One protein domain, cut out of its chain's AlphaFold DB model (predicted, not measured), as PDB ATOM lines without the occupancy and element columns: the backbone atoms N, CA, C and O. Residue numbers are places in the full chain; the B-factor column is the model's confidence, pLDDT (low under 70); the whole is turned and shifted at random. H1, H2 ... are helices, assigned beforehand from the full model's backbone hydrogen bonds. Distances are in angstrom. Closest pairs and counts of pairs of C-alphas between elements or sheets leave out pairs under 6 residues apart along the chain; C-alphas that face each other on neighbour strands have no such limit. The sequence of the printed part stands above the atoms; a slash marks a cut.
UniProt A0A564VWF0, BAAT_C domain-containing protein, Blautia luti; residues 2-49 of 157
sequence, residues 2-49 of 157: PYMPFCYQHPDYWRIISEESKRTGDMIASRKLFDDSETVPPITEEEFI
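What this domain is: This is residues 2 to 49 of the 157 residues of the protein "BAAT_C domain-containing protein" of Blautia luti (UniProt A0A564VWF0). What shape do H1 and H2 make? The longer helix H1 and the short helix H2 form a loose helical hairpin towards one end of an elongated shape, and the two end stretches, residues 2 to 11 and 38 to 49, reach towards the other end. What is the make-up? The printed part has 48 residues with two named helices, H1 then H2, and no named strand; the class is all helix, though under half of the residues are in named elements. It is loose, with a radius of gyration of the C-alphas of 12.0 A and spans of 35 by 19 by 15 A.

Where its parts are: Where is H1? It holds residues 12 to 24, 18.3 A long, from C-alpha 12 at (142.221, 134.342, 157.687). Where is H2? It holds residues 31 to 37, 9.9 A long, ending at C-alpha 37 at (138.202, 146.330, 155.459).

How they stand to each other: Do H1 and H2 touch? They touch, the closest C-alphas being those of Tyr 13 and Leu 33, 6.8 A apart. How do they run? They form a hairpin, opposite ways at a tilt of 38 degrees, only just steep. Are their backbones in order? In H1 and H2 every O i to N i+4 pair is within hydrogen-bond range.

The domain as a whole: How large is it? The two C-alphas farthest apart, those of Gly 25 and Glu 46, are 35.5 A apart. Are there cuts, long links or low confidence? The printed part has no cut, the link from H1 to H2 is short, and no printed residue is under 70 in pLDDT.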
ATOM      1  N   PRO A   2     147.081 156.187 164.202       88.75
ATOM      2  CA  PRO A   2     145.945 155.314 163.920       88.75
ATOM      3  C   PRO A   2     146.008 154.814 162.475       88.75
ATOM      4  O   PRO A   2     146.513 155.512 161.596       88.75
ATOM      5  N   TYR A   3     145.567 153.585 162.243       88.00
ATOM      6  CA  TYR A   3     145.514 152.977 160.921       88.00
ATOM      7  C   TYR A   3     144.216 152.195 160.802       88.00
ATOM      8  O   TYR A   3     143.753 151.626 161.790       88.00
ATOM      9  N   MET A   4     143.674 152.147 159.586       90.19
ATOM     10  CA  MET A   4     142.486 151.354 159.304       90.19
ATOM     11  C   MET A   4     142.762 149.877 159.637       90.19
ATOM     12  O   MET A   4     143.673 149.286 159.043       90.19
ATOM     13  N   PRO A   5     142.004 149.256 160.554       89.88
ATOM     14  CA  PRO A   5     142.188 147.853 160.883       89.88
ATOM     15  C   PRO A   5     141.743 146.960 159.721       89.88
ATOM     16  O   PRO A   5     140.773 147.254 159.024       89.88
ATOM     17  N   PHE A   6     142.418 145.824 159.541       91.75
ATOM     18  CA  PHE A   6     141.952 144.809 158.602       91.75
ATOM     19  C   PHE A   6     140.781 144.013 159.182       91.75
ATOM     20  O   PHE A   6     140.835 143.557 160.328       91.75
ATOM     21  N   CYS A   7     139.740 143.794 158.373       93.62
ATOM     22  CA  CYS A   7     138.577 142.997 158.778       93.62
ATOM     23  C   CYS A   7     138.907 141.502 158.930       93.62
ATOM     24  O   CYS A   7     138.281 140.811 159.731       93.62
ATOM     25  N   TYR A   8     139.925 141.015 158.214       93.81
ATOM     26  CA  TYR A   8     140.449 139.660 158.348       93.81
ATOM     27  C   TYR A   8     141.718 139.656 159.204       93.81
ATOM     28  O   TYR A   8     142.694 140.341 158.898       93.81
ATOM     29  N   GLN A   9     141.721 138.852 160.264       92.56
ATOM     30  CA  GLN A   9     142.878 138.675 161.145       92.56
ATOM     31  C   GLN A   9     143.751 137.506 160.685       92.56
ATOM     32  O   GLN A   9     143.384 136.757 159.781       92.56
ATOM     33  N   HIS A  10     144.939 137.344 161.271       88.50
ATOM     34  CA  HIS A  10     145.740 136.143 161.029       88.50
ATOM     35  C   HIS A  10     145.024 134.905 161.608       88.50
ATOM     36  O   HIS A  10     144.572 134.978 162.751       88.50
ATOM     37  N   PRO A  11     144.965 133.762 160.892       92.94
ATOM     38  CA  PRO A  11     145.505 133.495 159.551       92.94
ATOM     39  C   PRO A  11     144.523 133.757 158.392       92.94
ATOM     40  O   PRO A  11     144.886 133.561 157.232       92.94
ATOM     41  N   ASP A  12     143.294 134.186 158.675       95.25
ATOM     42  CA  ASP A  12     142.221 134.342 157.687       95.25
ATOM     43  C   ASP A  12     142.570 135.291 156.534       95.25
ATOM     44  O   ASP A  12     142.256 134.967 155.390       95.25
ATOM     45  N   TYR A  13     143.275 136.407 156.776       92.88
ATOM     46  CA  TYR A  13     143.666 137.309 155.678       92.88
ATOM     47  C   TYR A  13     144.519 136.589 154.623       92.88
ATOM     48  O   TYR A  13     144.403 136.869 153.431       92.88
ATOM     49  N   TRP A  14     145.360 135.634 155.044       92.75
ATOM     50  CA  TRP A  14     146.212 134.875 154.133       92.75
ATOM     51  C   TRP A  14     145.392 133.872 153.327       92.75
ATOM     52  O   TRP A  14     145.644 133.689 152.136       92.75
ATOM     53  N   ARG A  15     144.369 133.269 153.947       95.75
ATOM     54  CA  ARG A  15     143.406 132.425 153.233       95.75
ATOM     55  C   ARG A  15     142.696 133.226 152.139       95.75
ATOM     56  O   ARG A  15     142.693 132.774 150.999       95.75
ATOM     57  N   ILE A  16     142.197 134.425 152.456       96.56
ATOM     58  CA  ILE A  16     141.531 135.308 151.482       96.56
ATOM     59  C   ILE A  16     142.477 135.690 150.338       96.56
ATOM     60  O   ILE A  16     142.119 135.518 149.176       96.56
ATOM     61  N   ILE A  17     143.704 136.130 150.638       94.62
ATOM     62  CA  ILE A  17     144.700 136.463 149.604       94.62
ATOM     63  C   ILE A  17     145.004 135.247 148.725       94.62
ATOM     64  O   ILE A  17     145.047 135.361 147.502       94.62
ATOM     65  N   SER A  18     145.193 134.065 149.316       93.69
ATOM     66  CA  SER A  18     145.457 132.839 148.560       93.69
ATOM     67  C   SER A  18     144.282 132.455 147.652       93.69
ATOM     68  O   SER A  18     144.504 132.005 146.529       93.69
ATOM     69  N   GLU A  19     143.044 132.558 148.132       96.50
ATOM     70  CA  GLU A  19     141.839 132.262 147.346       96.50
ATOM     71  C   GLU A  19     141.682 133.245 146.183       96.50
ATOM     72  O   GLU A  19     141.494 132.822 145.041       96.50
ATOM     73  N   GLU A  20     141.864 134.540 146.441       95.94
ATOM     74  CA  GLU A  20     141.786 135.585 145.420       95.94
ATOM     75  C   GLU A  20     142.905 135.467 144.382       95.94
ATOM     76  O   GLU A  20     142.644 135.601 143.186       95.94
ATOM     77  N   SER A  21     144.128 135.138 144.802       92.44
ATOM     78  CA  SER A  21     145.264 134.911 143.893       92.44
ATOM     79  C   SER A  21     144.978 133.735 142.951       92.44
ATOM     80  O   SER A  21     145.129 133.843 141.736       92.44
ATOM     81  N   LYS A  22     144.441 132.623 143.480       93.06
ATOM     82  CA  LYS A  22     144.012 131.476 142.657       93.06
ATOM     83  C   LYS A  22     142.876 131.837 141.699       93.06
ATOM     84  O   LYS A  22     142.885 131.383 140.558       93.06
ATOM     85  N   ARG A  23     141.901 132.632 142.153       93.69
ATOM     86  CA  ARG A  23     140.728 133.039 141.365       93.69
ATOM     87  C   ARG A  23     141.095 133.968 140.207       93.69
ATOM     88  O   ARG A  23     140.531 133.848 139.124       93.69
ATOM     89  N   THR A  24     142.000 134.910 140.448       89.69
ATOM     90  CA  THR A  24     142.413 135.944 139.482       89.69
ATOM     91  C   THR A  24     143.555 135.491 138.574       89.69
ATOM     92  O   THR A  24     143.711 136.017 137.471       89.69
ATOM     93  N   GLY A  25     144.340 134.504 139.014       86.81
ATOM     94  CA  GLY A  25     145.554 134.058 138.334       86.81
ATOM     95  C   GLY A  25     146.765 134.960 138.582       86.81
ATOM     96  O   GLY A  25     147.824 134.701 138.011       86.81
ATOM     97  N   ASP A  26     146.626 135.993 139.418       86.50
ATOM     98  CA  ASP A  26     147.743 136.813 139.877       86.50
ATOM     99  C   ASP A  26     148.561 136.058 140.935       86.50
ATOM    100  O   ASP A  26     148.030 135.285 141.731       86.50
ATOM    101  N   MET A  27     149.874 136.302 140.979       85.38
ATOM    102  CA  MET A  27     150.767 135.712 141.985       85.38
ATOM    103  C   MET A  27     150.357 136.106 143.410       85.38
ATOM    104  O   MET A  27     150.491 135.304 144.333       85.38
ATOM    105  N   ILE A  28     149.884 137.344 143.574       86.00
ATOM    106  CA  ILE A  28     149.307 137.877 144.807       86.00
ATOM    107  C   ILE A  28     148.153 138.801 144.409       86.00
ATOM    108  O   ILE A  28     148.363 139.761 143.670       86.00
ATOM    109  N   ALA A  29     146.960 138.534 144.935       92.38
ATOM    110  CA  ALA A  29     145.801 139.414 144.854       92.38
ATOM    111  C   ALA A  29     145.264 139.673 146.265       92.38
ATOM    112  O   ALA A  29     144.757 138.768 146.927       92.38
ATOM    113  N   SER A  30     145.390 140.913 146.736       94.69
ATOM    114  CA  SER A  30     144.956 141.324 148.078       94.69
ATOM    115  C   SER A  30     143.887 142.409 148.073       94.69
ATOM    116  O   SER A  30     143.418 142.772 149.145       94.69
ATOM    117  N   ARG A  31     143.443 142.897 146.907       95.00
ATOM    118  CA  ARG A  31     142.493 144.019 146.820       95.00
ATOM    119  C   ARG A  31     141.226 143.797 147.646       95.00
ATOM    120  O   ARG A  31     140.806 144.702 148.359       95.00
ATOM    121  N   LYS A  32     140.702 142.567 147.648       95.19
ATOM    122  CA  LYS A  32     139.546 142.170 148.462       95.19
ATOM    123  C   LYS A  32     139.736 142.437 149.960       95.19
ATOM    124  O   LYS A  32     138.817 142.932 150.595       95.19
ATOM    125  N   LEU A  33     140.919 142.157 150.517       95.00
ATOM    126  CA  LEU A  33     141.222 142.435 151.927       95.00
ATOM    127  C   LEU A  33     141.034 143.923 152.243       95.00
ATOM    128  O   LEU A  33     140.433 144.256 153.260       95.00
ATOM    129  N   PHE A  34     141.533 144.807 151.377       94.31
ATOM    130  CA  PHE A  34     141.424 146.254 151.559       94.31
ATOM    131  C   PHE A  34     139.993 146.743 151.356       94.31
ATOM    132  O   PHE A  34     139.476 147.462 152.207       94.31
ATOM    133  N   ASP A  35     139.343 146.310 150.277       94.19
ATOM    134  CA  ASP A  35     137.972 146.710 149.975       94.19
ATOM    135  C   ASP A  35     137.007 146.267 151.079       94.19
ATOM    136  O   ASP A  35     136.251 147.097 151.573       94.19
ATOM    137  N   ASP A  36     137.095 145.020 151.551       95.00
ATOM    138  CA  ASP A  36     136.253 144.535 152.645       95.00
ATOM    139  C   ASP A  36     136.561 145.272 153.960       95.00
ATOM    140  O   ASP A  36     135.641 145.577 154.718       95.00
ATOM    141  N   SER A  37     137.827 145.604 154.234       93.19
ATOM    142  CA  SER A  37     138.202 146.330 155.459       93.19
ATOM    143  C   SER A  37     137.598 147.733 155.510       93.19
ATOM    144  O   SER A  37     137.171 148.174 156.573       93.19
ATOM    145  N   GLU A  38     137.466 148.397 154.360       91.75
ATOM    146  CA  GLU A  38     136.809 149.705 154.252       91.75
ATOM    147  C   GLU A  38     135.277 149.645 154.404       91.75
ATOM    148  O   GLU A  38     134.644 150.693 154.540       91.75
ATOM    149  N   THR A  39     134.666 148.451 154.395       88.94
ATOM    150  CA  THR A  39     133.209 148.283 154.572       88.94
ATOM    151  C   THR A  39     132.761 148.062 156.017       88.94
ATOM    152  O   THR A  39     131.559 148.124 156.271       88.94
ATOM    153  N   VAL A  40     133.674 147.787 156.960       82.56
ATOM    154  CA  VAL A  40     133.302 147.390 158.332       82.56
ATOM    155  C   VAL A  40     133.073 148.621 159.231       82.56
ATOM    156  O   VAL A  40     131.910 148.982 159.422       82.56
ATOM    157  N   PRO A  41     134.093 149.319 159.776       78.69
ATOM    158  CA  PRO A  41     133.914 150.673 160.289       78.69
ATOM    159  C   PRO A  41     134.270 151.720 159.214       78.69
ATOM    160  O   PRO A  41     135.239 151.533 158.474       78.69
ATOM    161  N   PRO A  42     133.545 152.855 159.133       81.56
ATOM    162  CA  PRO A  42     133.984 153.988 158.326       81.56
ATOM    163  C   PRO A  42     135.379 154.447 158.756       81.56
ATOM    164  O   PRO A  42     135.631 154.597 159.951       81.56
ATOM    165  N   ILE A  43     136.254 154.717 157.784       88.25
ATOM    166  CA  ILE A  43     137.573 155.295 158.054       88.25
ATOM    167  C   ILE A  43     137.382 156.643 158.757       88.25
ATOM    168  O   ILE A  43     136.691 157.537 158.261       88.25
ATOM    169  N   THR A  44     138.005 156.778 159.915       91.06
ATOM    170  CA  THR A  44     138.016 157.984 160.733       91.06
ATOM    171  C   THR A  44     139.032 158.995 160.211       91.06
ATOM    172  O   THR A  44     140.000 158.658 159.526       91.06
ATOM    173  N   GLU A  45     138.854 160.267 160.576       92.69
ATOM    174  CA  GLU A  45     139.790 161.319 160.173       92.69
ATOM    175  C   GLU A  45     141.228 161.014 160.632       92.69
ATOM    176  O   GLU A  45     142.174 161.323 159.916       92.69
ATOM    177  N   GLU A  46     141.425 160.368 161.780       92.88
ATOM    178  CA  GLU A  46     142.760 160.064 162.317       92.88
ATOM    179  C   GLU A  46     143.521 158.983 161.532       92.88
ATOM    180  O   GLU A  46     144.750 158.933 161.588       92.88
ATOM    181  N   GLU A  47     142.807 158.139 160.787       92.75
ATOM    182  CA  GLU A  47     143.376 157.066 159.964       92.75
ATOM    183  C   GLU A  47     143.792 157.562 158.569       92.75
ATOM    184  O   GLU A  47     144.530 156.877 157.856       92.75
ATOM    185  N   PHE A  48     143.364 158.767 158.168       93.31
ATOM    186  CA  PHE A  48     143.809 159.386 156.922       93.31
ATOM    187  C   PHE A  48     145.179 160.042 157.064       93.31
ATOM    188  O   PHE A  48     145.390 160.946 157.879       93.31
ATOM    189  N   ILE A  49     146.081 159.684 156.150       94.94
ATOM    190  CA  ILE A  49     147.320 160.426 155.921       94.94
ATOM    191  C   ILE A  49     146.970 161.851 155.464       94.94
ATOM    192  O   ILE A  49     146.238 162.052 154.492       94.94
TER     193      ILE A  49